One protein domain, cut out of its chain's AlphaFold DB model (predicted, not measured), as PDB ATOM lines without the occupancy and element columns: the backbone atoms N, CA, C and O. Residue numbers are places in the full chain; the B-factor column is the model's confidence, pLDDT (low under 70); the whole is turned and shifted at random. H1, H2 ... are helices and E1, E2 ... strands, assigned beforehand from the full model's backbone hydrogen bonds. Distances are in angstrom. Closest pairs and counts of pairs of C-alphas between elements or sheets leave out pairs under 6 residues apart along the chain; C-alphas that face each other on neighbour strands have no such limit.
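What this domain is: This is residues 3 to 120 of the 296 residues of an uncharacterized protein of Streptomyces thermoautotrophicus (UniProt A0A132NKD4). There is little regular structure: H1 packs on the small two-stranded sheet E1-E4 and meets H2 at one end, the hairpin E2-E3 reaches away with its loop, and long stretches with no named element, among them residues 3 to 19 and 100 to 120, make up much of the rest. The 118 printed residues hold H1, E1, E2, E3, E4, H2 in chain order, class mixed, 39 residues in named elements, both two-stranded sheets antiparallel. It is compact, radius of gyration of the C-alphas 15.1 A, spanning 47 by 35 by 31 A.

Where its parts are: Find E1, residues 34 to 37, from C-alpha 34 at (130.548, 149.825, 167.197), and E4, 81 to 85. H1, 20 to 31, runs 15.8 A; H2, 90 to 99, runs 14.1 A to (123.985, 135.665, 177.829). E2 is 53 to 56, E3 70 to 73.

How they stand to each other: Within hydrogen-bond range are N 36 and O 82 of E1 and E4, 2.9 A, and N 54 and O 72 of hairpin E2-E3, 2.8 A. The closest C-alphas of H1 and E1 are Gly 28 and Thr 34, 5.1 A. H1 touches H2 with residues 30 to 31 alone, closest C-alphas Leu 31 and Ala 92, 5.3 A, at a steep tilt of 66 degrees. In both helices every O i to N i+4 pair is within range.

The domain as a whole: C-alphas 44 and 63 are farthest apart, 50.8 A. The printed part has no cut; links E1 to E2 and E2 to E3 are long. Residues 41 to 47 have pLDDT under 70.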
ATOM      1  N   LEU A   3     115.999 138.260 167.293       97.06
ATOM      2  CA  LEU A   3     115.525 138.230 168.676       97.06
ATOM      3  C   LEU A   3     114.675 136.975 168.918       97.06
ATOM      4  O   LEU A   3     113.583 136.854 168.366       97.06
ATOM      5  N   LEU A   4     115.145 136.066 169.773       96.94
ATOM      6  CA  LEU A   4     114.398 134.874 170.193       96.94
ATOM      7  C   LEU A   4     113.385 135.177 171.304       96.94
ATOM      8  O   LEU A   4     112.380 134.483 171.437       96.94
ATOM      9  N   SER A   5     113.636 136.220 172.091       97.38
ATOM     10  CA  SER A   5     112.714 136.732 173.103       97.38
ATOM     11  C   SER A   5     112.601 138.252 173.018       97.38
ATOM     12  O   SER A   5     113.381 138.904 172.319       97.38
ATOM     13  N   ASP A   6     111.613 138.827 173.710       97.12
ATOM     14  CA  ASP A   6     111.453 140.280 173.765       97.12
ATOM     15  C   ASP A   6     112.734 140.922 174.325       97.12
ATOM     16  O   ASP A   6     113.279 140.460 175.330       97.12
ATOM     17  N   ALA A   7     113.226 141.991 173.698       97.38
ATOM     18  CA  ALA A   7     114.440 142.684 174.126       97.38
ATOM     19  C   ALA A   7     114.110 144.053 174.722       97.38
ATOM     20  O   ALA A   7     113.471 144.892 174.086       97.38
ATOM     21  N   LEU A   8     114.588 144.292 175.944       97.25
ATOM     22  CA  LEU A   8     114.410 145.554 176.655       97.25
ATOM     23  C   LEU A   8     115.698 146.371 176.563       97.25
ATOM     24  O   LEU A   8     116.743 145.957 177.069       97.25
ATOM     25  N   VAL A   9     115.616 147.541 175.940       96.94
ATOM     26  CA  VAL A   9     116.731 148.483 175.819       96.94
ATOM     27  C   VAL A   9     116.292 149.868 176.267       96.94
ATOM     28  O   VAL A   9     115.097 150.156 176.358       96.94
ATOM     29  N   VAL A  10     117.271 150.708 176.583       96.62
ATOM     30  CA  VAL A  10     117.034 152.076 177.032       96.62
ATOM     31  C   VAL A  10     117.841 153.068 176.216       96.62
ATOM     32  O   VAL A  10     118.897 152.715 175.685       96.62
ATOM     33  N   ASP A  11     117.322 154.287 176.134       95.50
ATOM     34  CA  ASP A  11     118.041 155.438 175.593       95.50
ATOM     35  C   ASP A  11     119.130 155.938 176.565       95.50
ATOM     36  O   ASP A  11     119.336 155.397 177.660       95.50
ATOM     37  N   GLU A  12     119.830 157.007 176.188       93.62
ATOM     38  CA  GLU A  12     120.875 157.633 177.009       93.62
ATOM     39  C   GLU A  12     120.336 158.219 178.325       93.62
ATOM     40  O   GLU A  12     121.102 158.489 179.249       93.62
ATOM     41  N   ARG A  13     119.016 158.411 178.432       95.50
ATOM     42  CA  ARG A  13     118.311 158.910 179.621       95.50
ATOM     43  C   ARG A  13     117.665 157.782 180.431       95.50
ATOM     44  O   ARG A  13     116.856 158.068 181.315       95.50
ATOM     45  N   LEU A  14     118.022 156.525 180.152       92.31
ATOM     46  CA  LEU A  14     117.500 155.319 180.799       92.31
ATOM     47  C   LEU A  14     115.990 155.093 180.598       92.31
ATOM     48  O   LEU A  14     115.358 154.365 181.367       92.31
ATOM     49  N   ARG A  15     115.391 155.692 179.566       94.25
ATOM     50  CA  ARG A  15     113.977 155.494 179.228       94.25
ATOM     51  C   ARG A  15     113.827 154.254 178.351       94.25
ATOM     52  O   ARG A  15     114.660 154.059 177.466       94.25
ATOM     53  N   PRO A  16     112.776 153.432 178.539       95.50
ATOM     54  CA  PRO A  16     112.503 152.305 177.654       95.50
ATOM     55  C   PRO A  16     112.444 152.748 176.193       95.50
ATOM     56  O   PRO A  16     111.795 153.745 175.874       95.50
ATOM     57  N   SER A  17     113.103 152.002 175.313       95.56
ATOM     58  CA  SER A  17     113.181 152.339 173.897       95.56
ATOM     59  C   SER A  17     112.955 151.131 172.996       95.56
ATOM     60  O   SER A  17     113.267 149.992 173.340       95.56
ATOM     61  N   THR A  18     112.419 151.413 171.813       94.50
ATOM     62  CA  THR A  18     112.223 150.470 170.706       94.50
ATOM     63  C   THR A  18     113.028 150.871 169.467       94.50
ATOM     64  O   THR A  18     112.851 150.295 168.394       94.50
ATOM     65  N   ASP A  19     113.921 151.854 169.604       93.81
ATOM     66  CA  ASP A  19     114.807 152.290 168.530       93.81
ATOM     67  C   ASP A  19     115.951 151.271 168.330       93.81
ATOM     68  O   ASP A  19     116.673 150.955 169.288       93.81
ATOM     69  N   PRO A  20     116.168 150.753 167.105       93.56
ATOM     70  CA  PRO A  20     117.302 149.888 166.801       93.56
ATOM     71  C   PRO A  20     118.664 150.485 167.114       93.56
ATOM     72  O   PRO A  20     119.593 149.714 167.325       93.56
ATOM     73  N   ALA A  21     118.823 151.810 167.124       95.19
ATOM     74  CA  ALA A  21     120.090 152.443 167.475       95.19
ATOM     75  C   ALA A  21     120.489 152.113 168.921       95.19
ATOM     76  O   ALA A  21     121.636 151.750 169.187       95.19
ATOM     77  N   HIS A  22     119.531 152.118 169.852       96.62
ATOM     78  CA  HIS A  22     119.787 151.746 171.245       96.62
ATOM     79  C   HIS A  22     120.061 150.246 171.404       96.62
ATOM     80  O   HIS A  22     120.893 149.845 172.224       96.62
ATOM     81  N   LEU A  23     119.422 149.407 170.582       96.56
ATOM     82  CA  LEU A  23     119.747 147.982 170.502       96.56
ATOM     83  C   LEU A  23     121.148 147.745 169.924       96.56
ATOM     84  O   LEU A  23     121.895 146.944 170.481       96.56
ATOM     85  N   ALA A  24     121.525 148.465 168.866       96.31
ATOM     86  CA  ALA A  24     122.857 148.419 168.270       96.31
ATOM     87  C   ALA A  24     123.923 148.824 169.290       96.31
ATOM     88  O   ALA A  24     124.944 148.153 169.405       96.31
ATOM     89  N   ALA A  25     123.661 149.858 170.093       96.44
ATOM     90  CA  ALA A  25     124.551 150.278 171.167       96.44
ATOM     91  C   ALA A  25     124.678 149.206 172.266       96.44
ATOM     92  O   ALA A  25     125.781 148.926 172.736       96.44
ATOM     93  N   ALA A  26     123.568 148.580 172.674       96.56
ATOM     94  CA  ALA A  26     123.587 147.502 173.663       96.56
ATOM     95  C   ALA A  26     124.337 146.259 173.158       96.56
ATOM     96  O   ALA A  26     125.153 145.697 173.888       96.56
ATOM     97  N   LEU A  27     124.092 145.865 171.908       97.06
ATOM     98  CA  LEU A  27     124.746 144.737 171.255       97.06
ATOM     99  C   LEU A  27     126.233 145.012 171.011       97.06
ATOM    100  O   LEU A  27     127.070 144.173 171.324       97.06
ATOM    101  N   GLY A  28     126.563 146.201 170.512       96.50
ATOM    102  CA  GLY A  28     127.932 146.633 170.249       96.50
ATOM    103  C   GLY A  28     128.791 146.612 171.509       96.50
ATOM    104  O   GLY A  28     129.870 146.025 171.504       96.50
ATOM    105  N   ARG A  29     128.271 147.119 172.639       95.19
ATOM    106  CA  ARG A  29     128.945 147.000 173.948       95.19
ATOM    107  C   ARG A  29     129.203 145.549 174.351       95.19
ATOM    108  O   ARG A  29     130.254 145.258 174.908       95.19
ATOM    109  N   ALA A  30     128.254 144.653 174.089       94.75
ATOM    110  CA  ALA A  30     128.387 143.243 174.447       94.75
ATOM    111  C   ALA A  30     129.390 142.498 173.543       94.75
ATOM    112  O   ALA A  30     130.088 141.600 174.010       94.75
ATOM    113  N   LEU A  31     129.488 142.901 172.273       96.06
ATOM    114  CA  LEU A  31     130.412 142.342 171.281       96.06
ATOM    115  C   LEU A  31     131.794 143.021 171.264       96.06
ATOM    116  O   LEU A  31     132.715 142.484 170.660       96.06
ATOM    117  N   GLY A  32     131.951 144.183 171.901       95.19
ATOM    118  CA  GLY A  32     133.184 144.976 171.847       95.19
ATOM    119  C   GLY A  32     133.396 145.712 170.516       95.19
ATOM    120  O   GLY A  32     134.535 145.976 170.143       95.19
ATOM    121  N   VAL A  33     132.319 146.033 169.794       96.94
ATOM    122  CA  VAL A  33     132.356 146.709 168.484       96.94
ATOM    123  C   VAL A  33     131.371 147.875 168.434       96.94
ATOM    124  O   VAL A  33     130.426 147.943 169.221       96.94
ATOM    125  N   THR A  34     131.546 148.783 167.475       96.94
ATOM    126  CA  THR A  34     130.548 149.825 167.197       96.94
ATOM    127  C   THR A  34     129.648 149.376 166.059       96.94
ATOM    128  O   THR A  34     130.128 149.065 164.967       96.94
ATOM    129  N   LEU A  35     128.340 149.361 166.309       96.62
ATOM    130  CA  LEU A  35     127.336 148.929 165.345       96.62
ATOM    131  C   LEU A  35     126.446 150.088 164.920       96.62
ATOM    132  O   LEU A  35     126.037 150.903 165.748       96.62
ATOM    133  N   ARG A  36     126.080 150.098 163.640       95.00
ATOM    134  CA  ARG A  36     125.056 150.984 163.086       95.00
ATOM    135  C   ARG A  36     123.923 150.149 162.485       95.00
ATOM    136  O   ARG A  36     124.212 149.243 161.705       95.00
ATOM    137  N   PRO A  37     122.647 150.405 162.830       93.00
ATOM    138  CA  PRO A  37     121.531 149.726 162.176       93.00
ATOM    139  C   PRO A  37     121.496 150.090 160.692       93.00
ATOM    140  O   PRO A  37     121.623 151.263 160.338       93.00
ATOM    141  N   LEU A  38     121.323 149.088 159.832       90.00
ATOM    142  CA  LEU A  38     121.128 149.334 158.408       90.00
ATOM    143  C   LEU A  38     119.715 149.888 158.168       90.00
ATOM    144  O   LEU A  38     118.756 149.387 158.768       90.00
ATOM    145  N   PRO A  39     119.563 150.916 157.313       80.38
ATOM    146  CA  PRO A  39     118.248 151.397 156.914       80.38
ATOM    147  C   PRO A  39     117.527 150.329 156.085       80.38
ATOM    148  O   PRO A  39     118.167 149.536 155.387       80.38
ATOM    149  N   ASP A  40     116.198 150.322 156.162       72.00
ATOM    150  CA  ASP A  40     115.365 149.498 155.287       72.00
ATOM    151  C   ASP A  40     115.367 150.113 153.875       72.00
ATOM    152  O   ASP A  40     115.025 151.293 153.747       72.00
ATOM    153  N   PRO A  41     115.785 149.386 152.819       65.12
ATOM    154  CA  PRO A  41     115.852 149.931 151.464       65.12
ATOM    155  C   PRO A  41     114.488 150.302 150.853       65.12
ATOM    156  O   PRO A  41     114.470 150.894 149.776       65.12
ATOM    157  N   GLY A  42     113.357 149.997 151.505       55.81
ATOM    158  CA  GLY A  42     112.042 150.541 151.134       55.81
ATOM    159  C   GLY A  42     111.553 150.153 149.730       55.81
ATOM    160  O   GLY A  42     110.872 150.943 149.080       55.81
ATOM    161  N   GLY A  43     111.905 148.955 149.244       59.91
ATOM    162  CA  GLY A  43     111.572 148.463 147.899       59.91
ATOM    163  C   GLY A  43     111.721 146.942 147.758       59.91
ATOM    164  O   GLY A  43     111.805 146.235 148.755       59.91
ATOM    165  N   ALA A  44     111.799 146.426 146.522       52.22
ATOM    166  CA  ALA A  44     111.873 144.988 146.188       52.22
ATOM    167  C   ALA A  44     113.187 144.265 146.592       52.22
ATOM    168  O   ALA A  44     113.488 143.183 146.086       52.22
ATOM    169  N   GLY A  45     113.997 144.873 147.461       58.59
ATOM    170  CA  GLY A  45     115.207 144.266 148.013       58.59
ATOM    171  C   GLY A  45     114.914 143.377 149.225       58.59
ATOM    172  O   GLY A  45     113.821 143.395 149.783       58.59
ATOM    173  N   LEU A  46     115.916 142.609 149.661       62.53
ATOM    174  CA  LEU A  46     115.860 141.893 150.939       62.53
ATOM    175  C   LEU A  46     115.704 142.904 152.083       62.53
ATOM    176  O   LEU A  46     116.546 143.789 152.240       62.53
ATOM    177  N   ALA A  47     114.646 142.754 152.882       68.19
ATOM    178  CA  ALA A  47     114.425 143.583 154.059       68.19
ATOM    179  C   ALA A  47     115.626 143.460 155.009       68.19
ATOM    180  O   ALA A  47     115.938 142.383 155.520       68.19
ATOM    181  N   THR A  48     116.312 144.571 155.260       77.00
ATOM    182  CA  THR A  48     117.446 144.627 156.201       77.00
ATOM    183  C   THR A  48     116.966 144.682 157.652       77.00
ATOM    184  O   THR A  48     117.750 144.446 158.581       77.00
ATOM    185  N   ARG A  49     115.672 144.965 157.853       83.69
ATOM    186  CA  ARG A  49     115.026 145.126 159.148       83.69
ATOM    187  C   ARG A  49     113.561 144.691 159.092       83.69
ATOM    188  O   ARG A  49     112.777 145.230 158.327       83.69
ATOM    189  N   ALA A  50     113.184 143.800 159.998       87.19
ATOM    190  CA  ALA A  50     111.806 143.486 160.349       87.19
ATOM    191  C   ALA A  50     111.709 143.519 161.878       87.19
ATOM    192  O   ALA A  50     112.202 142.623 162.556       87.19
ATOM    193  N   SER A  51     111.157 144.590 162.446       89.19
ATOM    194  CA  SER A  51     111.112 144.771 163.900       89.19
ATOM    195  C   SER A  51     109.814 145.418 164.341       89.19
ATOM    196  O   SER A  51     109.414 146.420 163.751       89.19
ATOM    197  N   GLU A  52     109.240 144.931 165.433       90.62
ATOM    198  CA  GLU A  52     108.031 145.499 166.027       90.62
ATOM    199  C   GLU A  52     108.258 145.907 167.481       90.62
ATOM    200  O   GLU A  52     109.029 145.287 168.217       90.62
ATOM    201  N   ALA A  53     107.540 146.943 167.910       92.88
ATOM    202  CA  ALA A  53     107.441 147.295 169.316       92.88
ATOM    203  C   ALA A  53     106.511 146.316 170.045       92.88
ATOM    204  O   ALA A  53     105.449 145.946 169.541       92.88
ATOM    205  N   ARG A  54     106.874 145.943 171.271       92.12
ATOM    206  CA  ARG A  54     106.053 145.129 172.165       92.12
ATOM    207  C   ARG A  54     105.860 145.847 173.492       92.12
ATOM    208  O   ARG A  54     106.822 146.192 174.176       92.12
ATOM    209  N   ARG A  55     104.592 146.023 173.860       94.12
ATOM    210  CA  ARG A  55     104.164 146.386 175.212       94.12
ATOM    211  C   ARG A  55     103.768 145.104 175.940       94.12
ATOM    212  O   ARG A  55     102.847 144.418 175.501       94.12
ATOM    213  N   LEU A  56     104.469 144.773 177.019       89.75
ATOM    214  CA  LEU A  56     104.196 143.602 177.843       89.75
ATOM    215  C   LEU A  56     103.604 144.031 179.184       89.75
ATOM    216  O   LEU A  56     104.193 144.823 179.921       89.75
ATOM    217  N   GLU A  57     102.452 143.460 179.505       90.19
ATOM    218  CA  GLU A  57     101.773 143.618 180.786       90.19
ATOM    219  C   GLU A  57     101.735 142.266 181.489       90.19
ATOM    220  O   GLU A  57     101.602 141.218 180.858       90.19
ATOM    221  N   SER A  58     101.928 142.273 182.802       84.62
ATOM    222  CA  SER A  58     102.024 141.049 183.590       84.62
ATOM    223  C   SER A  58     101.443 141.271 184.979       84.62
ATOM    224  O   SER A  58     101.157 142.399 185.378       84.62
ATOM    225  N   TRP A  59     101.286 140.192 185.738       85.00
ATOM    226  CA  TRP A  59     100.690 140.207 187.067       85.00
ATOM    227  C   TRP A  59     101.662 139.664 188.112       85.00
ATOM    228  O   TRP A  59     102.315 138.636 187.920       85.00
ATOM    229  N   HIS A  60     101.776 140.342 189.250       84.19
ATOM    230  CA  HIS A  60     102.619 139.911 190.354       84.19
ATOM    231  C   HIS A  60     101.854 138.924 191.246       84.19
ATOM    232  O   HIS A  60     101.137 139.338 192.154       84.19
ATOM    233  N   ARG A  61     102.032 137.609 191.030       83.75
ATOM    234  CA  ARG A  61     101.286 136.556 191.758       83.75
ATOM    235  C   ARG A  61     101.287 136.719 193.283       83.75
ATOM    236  O   ARG A  61     100.238 136.596 193.891       83.75
ATOM    237  N   ARG A  62     102.435 137.035 193.898       79.44
ATOM    238  CA  ARG A  62     102.550 137.158 195.367       79.44
ATOM    239  C   ARG A  62     101.781 138.351 195.943       79.44
ATOM    240  O   ARG A  62     101.418 138.317 197.109       79.44
ATOM    241  N   TRP A  63     101.589 139.410 195.159       79.94
ATOM    242  CA  TRP A  63     100.960 140.649 195.639       79.94
ATOM    243  C   TRP A  63      99.570 140.870 195.053       79.94
ATOM    244  O   TRP A  63      98.877 141.772 195.495       79.94
ATOM    245  N   GLY A  64      99.159 140.065 194.069       86.50
ATOM    246  CA  GLY A  64      97.865 140.223 193.418       86.50
ATOM    247  C   GLY A  64      97.715 141.565 192.697       86.50
ATOM    248  O   GLY A  64      96.597 142.042 192.568       86.50
ATOM    249  N   LEU A  65      98.820 142.179 192.257       88.56
ATOM    250  CA  LEU A  65      98.835 143.498 191.620       88.56
ATOM    251  C   LEU A  65      99.483 143.440 190.230       88.56
ATOM    252  O   LEU A  65     100.378 142.612 190.014       88.56
ATOM    253  N   PRO A  66      99.091 144.324 189.294       87.06
ATOM    254  CA  PRO A  66      99.746 144.427 187.997       87.06
ATOM    255  C   PRO A  66     101.224 144.806 188.162       87.06
ATOM    256  O   PRO A  66     101.589 145.645 188.986       87.06
ATOM    257  N   ARG A  67     102.096 144.165 187.376       89.31
ATOM    258  CA  ARG A  67     103.511 144.548 187.266       89.31
ATOM    259  C   ARG A  67     103.641 145.795 186.385       89.31
ATOM    260  O   ARG A  67     102.797 145.996 185.513       89.31
ATOM    261  N   PRO A  68     104.720 146.585 186.550       88.62
ATOM    262  CA  PRO A  68     105.022 147.672 185.631       88.62
ATOM    263  C   PRO A  68     105.029 147.188 184.180       88.62
ATOM    264  O   PRO A  68     105.650 146.169 183.863       88.62
ATOM    265  N   THR A  69     104.341 147.932 183.317       91.75
ATOM    266  CA  THR A  69     104.345 147.709 181.874       91.75
ATOM    267  C   THR A  69     105.764 147.835 181.332       91.75
ATOM    268  O   THR A  69     106.477 148.789 181.643       91.75
ATOM    269  N   LEU A  70     106.165 146.883 180.496       94.31
ATOM    270  CA  LEU A  70     107.465 146.887 179.836       94.31
ATOM    271  C   LEU A  70     107.287 147.231 178.367       94.31
ATOM    272  O   LEU A  70     106.390 146.704 177.712       94.31
ATOM    273  N   LEU A  71     108.154 148.096 177.858       95.38
ATOM    274  CA  LEU A  71     108.226 148.440 176.446       95.38
ATOM    275  C   LEU A  71     109.575 147.969 175.901       95.38
ATOM    276  O   LEU A  71     110.613 148.256 176.498       95.38
ATOM    277  N   GLY A  72     109.552 147.252 174.784       95.38
ATOM    278  CA  GLY A  72     110.760 146.762 174.131       95.38
ATOM    279  C   GLY A  72     110.511 146.292 172.708       95.38
ATOM    280  O   GLY A  72     109.453 146.536 172.129       95.38
ATOM    281  N   LEU A  73     111.505 145.627 172.138       96.31
ATOM    282  CA  LEU A  73     111.421 145.009 170.821       96.31
ATOM    283  C   LEU A  73     110.833 143.606 170.940       96.31
ATOM    284  O   LEU A  73     111.234 142.842 171.816       96.31
ATOM    285  N   ARG A  74     109.896 143.274 170.053       96.69
ATOM    286  CA  ARG A  74     109.192 141.989 170.037       96.69
ATOM    287  C   ARG A  74     110.133 140.842 169.660       96.69
ATOM    288  O   ARG A  74     110.932 140.976 168.728       96.69
ATOM    289  N   ALA A  75     109.971 139.695 170.312       95.81
ATOM    290  CA  ALA A  75     110.502 138.420 169.840       95.81
ATOM    291  C   ALA A  75     110.103 138.171 168.373       95.81
ATOM    292  O   ALA A  75     109.001 138.519 167.947       95.81
ATOM    293  N   GLY A  76     111.001 137.578 167.591       94.25
ATOM    294  CA  GLY A  76     110.844 137.422 166.144       94.25
ATOM    295  C   GLY A  76     111.412 138.580 165.325       94.25
ATOM    296  O   GLY A  76     111.568 138.432 164.119       94.25
ATOM    297  N   SER A  77     111.778 139.705 165.950       93.69
ATOM    298  CA  SER A  77     112.398 140.811 165.215       93.69
ATOM    299  C   SER A  77     113.775 140.414 164.671       93.69
ATOM    300  O   SER A  77     114.624 139.898 165.404       93.69
ATOM    301  N   CYS A  78     114.021 140.728 163.403       93.19
ATOM    302  CA  CYS A  78     115.277 140.514 162.698       93.19
ATOM    303  C   CYS A  78     115.862 141.860 162.261       93.19
ATOM    304  O   CYS A  78     115.202 142.652 161.594       93.19
ATOM    305  N   LEU A  79     117.106 142.134 162.647       92.81
ATOM    306  CA  LEU A  79     117.789 143.395 162.353       92.81
ATOM    307  C   LEU A  79     119.200 143.134 161.831       92.81
ATOM    308  O   LEU A  79     119.944 142.329 162.407       92.81
ATOM    309  N   SER A  80     119.572 143.841 160.769       92.69
ATOM    310  CA  SER A  80     120.929 143.852 160.227       92.69
ATOM    311  C   SER A  80     121.687 145.093 160.695       92.69
ATOM    312  O   SER A  80     121.153 146.204 160.714       92.69
ATOM    313  N   PHE A  81     122.945 144.891 161.076       93.56
ATOM    314  CA  PHE A  81     123.833 145.945 161.548       93.56
ATOM    315  C   PHE A  81     125.114 145.934 160.730       93.56
ATOM    316  O   PHE A  81     125.635 144.871 160.394       93.56
ATOM    317  N   GLU A  82     125.630 147.122 160.460       94.19
ATOM    318  CA  GLU A  82     126.963 147.329 159.924       94.19
ATOM    319  C   GLU A  82     127.951 147.511 161.079       94.19
ATOM    320  O   GLU A  82     127.669 148.224 162.048       94.19
ATOM    321  N   VAL A  83     129.114 146.871 160.969       95.88
ATOM    322  CA  VAL A  83     130.228 147.073 161.899       95.88
ATOM    323  C   VAL A  83     130.991 148.315 161.450       95.88
ATOM    324  O   VAL A  83     131.676 148.293 160.435       95.88
ATOM    325  N   VAL A  84     130.853 149.404 162.205       95.06
ATOM    326  CA  VAL A  84     131.509 150.687 161.902       95.06
ATOM    327  C   VAL A  84     132.953 150.689 162.397       95.06
ATOM    328  O   VAL A  84     133.830 151.278 161.770       95.06
ATOM    329  N   SER A  85     133.213 150.038 163.533       94.38
ATOM    330  CA  SER A  85     134.562 149.889 164.074       94.38
ATOM    331  C   SER A  85     134.705 148.640 164.940       94.38
ATOM    332  O   SER A  85     133.759 148.213 165.609       94.38
ATOM    333  N   GLY A  86     135.919 148.085 164.940       92.12
ATOM    334  CA  GLY A  86     136.260 146.834 165.611       92.12
ATOM    335  C   GLY A  86     136.065 145.605 164.721       92.12
ATOM    336  O   GLY A  86     135.573 145.697 163.598       92.12
ATOM    337  N   THR A  87     136.458 144.448 165.245       92.00
ATOM    338  CA  THR A  87     136.309 143.150 164.578       92.00
ATOM    339  C   THR A  87     135.426 142.270 165.444       92.00
ATOM    340  O   THR A  87     135.633 142.184 166.653       92.00
ATOM    341  N   VAL A  88     134.434 141.622 164.834       91.31
ATOM    342  CA  VAL A  88     133.537 140.718 165.556       91.31
ATOM    343  C   VAL A  88     134.291 139.433 165.889       91.31
ATOM    344  O   VAL A  88     134.577 138.626 165.009       91.31
ATOM    345  N   ASP A  89     134.609 139.260 167.168       93.12
ATOM    346  CA  ASP A  89     135.206 138.040 167.707       93.12
ATOM    347  C   ASP A  89     134.141 136.926 167.825       93.12
ATOM    348  O   ASP A  89     133.119 137.133 168.493       93.12
ATOM    349  N   PRO A  90     134.351 135.739 167.221       93.19
ATOM    350  CA  PRO A  90     133.442 134.602 167.359       93.19
ATOM    351  C   PRO A  90     133.153 134.205 168.815       93.19
ATOM    352  O   PRO A  90     132.030 133.811 169.139       93.19
ATOM    353  N   GLU A  91     134.123 134.350 169.721       94.38
ATOM    354  CA  GLU A  91     133.911 134.044 171.139       94.38
ATOM    355  C   GLU A  91     133.033 135.092 171.831       94.38
ATOM    356  O   GLU A  91     132.192 134.758 172.671       94.38
ATOM    357  N   ALA A  92     133.156 136.366 171.452       93.94
ATOM    358  CA  ALA A  92     132.218 137.401 171.873       93.94
ATOM    359  C   ALA A  92     130.797 137.116 171.365       93.94
ATOM    360  O   ALA A  92     129.853 137.216 172.149       93.94
ATOM    361  N   VAL A  93     130.641 136.679 170.110       95.62
ATOM    362  CA  VAL A  93     129.337 136.266 169.558       95.62
ATOM    363  C   VAL A  93     128.728 135.146 170.394       95.62
ATOM    364  O   VAL A  93     127.611 135.297 170.888       95.62
ATOM    365  N   ARG A  94     129.478 134.067 170.644       95.19
ATOM    366  CA  ARG A  94     129.002 132.929 171.441       95.19
ATOM    367  C   ARG A  94     128.588 133.343 172.854       95.19
ATOM    368  O   ARG A  94     127.548 132.909 173.349       95.19
ATOM    369  N   ARG A  95     129.367 134.212 173.507       95.44
ATOM    370  CA  ARG A  95     129.016 134.757 174.830       95.44
ATOM    371  C   ARG A  95     127.727 135.569 174.789       95.44
ATOM    372  O   ARG A  95     126.911 135.429 175.695       95.44
ATOM    373  N   VAL A  96     127.538 136.400 173.767       96.38
ATOM    374  CA  VAL A  96     126.319 137.202 173.609       96.38
ATOM    375  C   VAL A  96     125.101 136.322 173.340       96.38
ATOM    376  O   VAL A  96     124.062 136.556 173.947       96.38
ATOM    377  N   GLU A  97     125.213 135.287 172.510       96.00
ATOM    378  CA  GLU A  97     124.104 134.352 172.274       96.00
ATOM    379  C   GLU A  97     123.700 133.591 173.545       96.00
ATOM    380  O   GLU A  97     122.512 133.407 173.803       96.00
ATOM    381  N   LEU A  98     124.672 133.201 174.379       94.50
ATOM    382  CA  LEU A  98     124.409 132.541 175.663       94.50
ATOM    383  C   LEU A  98     123.816 133.492 176.709       94.50
ATOM    384  O   LEU A  98     122.957 133.099 177.496       94.50
ATOM    385  N   ALA A  99     124.305 134.729 176.758       94.44
ATOM    386  CA  ALA A  99     123.985 135.665 177.829       94.44
ATOM    387  C   ALA A  99     122.803 136.592 177.503       94.44
ATOM    388  O   ALA A  99     122.223 137.166 178.429       94.44
ATOM    389  N   GLY A 100     122.477 136.779 176.223       96.12
ATOM    390  CA  GLY A 100     121.512 137.757 175.726       96.12
ATOM    391  C   GLY A 100     122.021 139.205 175.726       96.12
ATOM    392  O   GLY A 100     123.126 139.515 176.180       96.12
ATOM    393  N   VAL A 101     121.174 140.124 175.259       96.38
ATOM    394  CA  VAL A 101     121.436 141.567 175.140       96.38
ATOM    395  C   VAL A 101     120.390 142.397 175.892       96.38
ATOM    396  O   VAL A 101     119.249 141.983 176.064       96.38
ATOM    397  N   GLY A 102     120.766 143.594 176.342       95.69
ATOM    398  CA  GLY A 102     119.842 144.522 176.996       95.69
ATOM    399  C   GLY A 102     119.592 144.215 178.476       95.69
ATOM    400  O   GLY A 102     120.464 143.705 179.187       95.69
ATOM    401  N   LEU A 103     118.413 144.608 178.958       95.75
ATOM    402  CA  LEU A 103     118.025 144.551 180.366       95.75
ATOM    403  C   LEU A 103     117.296 143.248 180.719       95.75
ATOM    404  O   LEU A 103     116.664 142.623 179.876       95.75
ATOM    405  N   ARG A 104     117.343 142.882 182.009       94.69
ATOM    406  CA  ARG A 104     116.571 141.768 182.605       94.69
ATOM    407  C   ARG A 104     116.799 140.405 181.935       94.69
ATOM    408  O   ARG A 104     115.916 139.553 181.909       94.69
ATOM    409  N   ARG A 105     118.027 140.168 181.466       95.81
ATOM    410  CA  ARG A 105     118.445 138.926 180.790       95.81
ATOM    411  C   ARG A 105     118.225 137.668 181.632       95.81
ATOM    412  O   ARG A 105     117.786 136.649 181.117       95.81
ATOM    413  N   ALA A 106     118.434 137.768 182.947       94.12
ATOM    414  CA  ALA A 106     118.190 136.672 183.888       94.12
ATOM    415  C   ALA A 106     116.708 136.250 183.982       94.12
ATOM    416  O   ALA A 106     116.418 135.152 184.442       94.12
ATOM    417  N   GLU A 107     115.776 137.098 183.541       92.50
ATOM    418  CA  GLU A 107     114.344 136.778 183.476       92.50
ATOM    419  C   GLU A 107     113.922 136.213 182.109       92.50
ATOM    420  O   GLU A 107     112.749 135.913 181.911       92.50
ATOM    421  N   GLY A 108     114.863 136.064 181.169       93.56
ATOM    422  CA  GLY A 108     114.621 135.523 179.829       93.56
ATOM    423  C   GLY A 108     114.475 136.569 178.721       93.56
ATOM    424  O   GLY A 108     114.263 136.193 177.570       93.56
ATOM    425  N   PHE A 109     114.609 137.865 179.020       96.38
ATOM    426  CA  PHE A 109     114.582 138.921 177.999       96.38
ATOM    427  C   PHE A 109     115.892 138.996 177.202       96.38
ATOM    428  O   PHE A 109     116.975 138.733 177.726       96.38
ATOM    429  N   GLY A 110     115.791 139.406 175.939       97.12
ATOM    430  CA  GLY A 110     116.930 139.730 175.087       97.12
ATOM    431  C   GLY A 110     117.749 138.530 174.619       97.12
ATOM    432  O   GLY A 110     118.944 138.677 174.384       97.12
ATOM    433  N   GLN A 111     117.148 137.349 174.489       98.00
ATOM    434  CA  GLN A 111     117.811 136.202 173.864       98.00
ATOM    435  C   GLN A 111     117.945 136.446 172.362       98.00
ATOM    436  O   GLN A 111     116.991 136.889 171.717       98.00
ATOM    437  N   VAL A 112     119.121 136.166 171.799       97.00
ATOM    438  CA  VAL A 112     119.431 136.492 170.401       97.00
ATOM    439  C   VAL A 112     120.178 135.378 169.687       97.00
ATOM    440  O   VAL A 112     120.894 134.598 170.309       97.00
ATOM    441  N   ARG A 113     120.056 135.371 168.358       96.00
ATOM    442  CA  ARG A 113     120.941 134.656 167.434       96.00
ATOM    443  C   ARG A 113     121.584 135.614 166.444       96.00
ATOM    444  O   ARG A 113     120.938 136.543 165.944       96.00
ATOM    445  N   ILE A 114     122.854 135.401 166.138       94.38
ATOM    446  CA  ILE A 114     123.638 136.246 165.239       94.38
ATOM    447  C   ILE A 114     124.081 135.398 164.048       94.38
ATOM    448  O   ILE A 114     124.825 134.442 164.205       94.38
ATOM    449  N   GLY A 115     123.624 135.765 162.847       89.56
ATOM    450  CA  GLY A 115     123.981 135.045 161.619       89.56
ATOM    451  C   GLY A 115     123.404 133.630 161.536       89.56
ATOM    452  O   GLY A 115     124.020 132.767 160.919       89.56
ATOM    453  N   ASP A 116     122.251 133.380 162.169       90.50
ATOM    454  CA  ASP A 116     121.587 132.077 162.090       90.50
ATOM    455  C   ASP A 116     121.325 131.694 160.619       90.50
ATOM    456  O   ASP A 116     120.818 132.538 159.867       90.50
ATOM    457  N   PRO A 117     121.638 130.456 160.185       86.75
ATOM    458  CA  PRO A 117     121.424 130.020 158.806       86.75
ATOM    459  C   PRO A 117     119.996 130.237 158.297       86.75
ATOM    460  O   PRO A 117     119.816 130.489 157.106       86.75
ATOM    461  N   LEU A 118     118.984 130.203 159.174       84.19
ATOM    462  CA  LEU A 118     117.592 130.467 158.800       84.19
ATOM    463  C   LEU A 118     117.363 131.892 158.282       84.19
ATOM    464  O   LEU A 118     116.462 132.099 157.476       84.19
ATOM    465  N   LEU A 119     118.186 132.864 158.685       80.69
ATOM    466  CA  LEU A 119     118.101 134.245 158.193       80.69
ATOM    467  C   LEU A 119     118.615 134.401 156.760       80.69
ATOM    468  O   LEU A 119     118.333 135.404 156.108       80.69
ATOM    469  N   HIS A 120     119.388 133.426 156.284       76.25
ATOM    470  CA  HIS A 120     120.022 133.435 154.967       76.25
ATOM    471  C   HIS A 120     119.487 132.329 154.053       76.25
ATOM    472  O   HIS A 120     119.806 132.298 152.863       76.25
TER     473      HIS A 120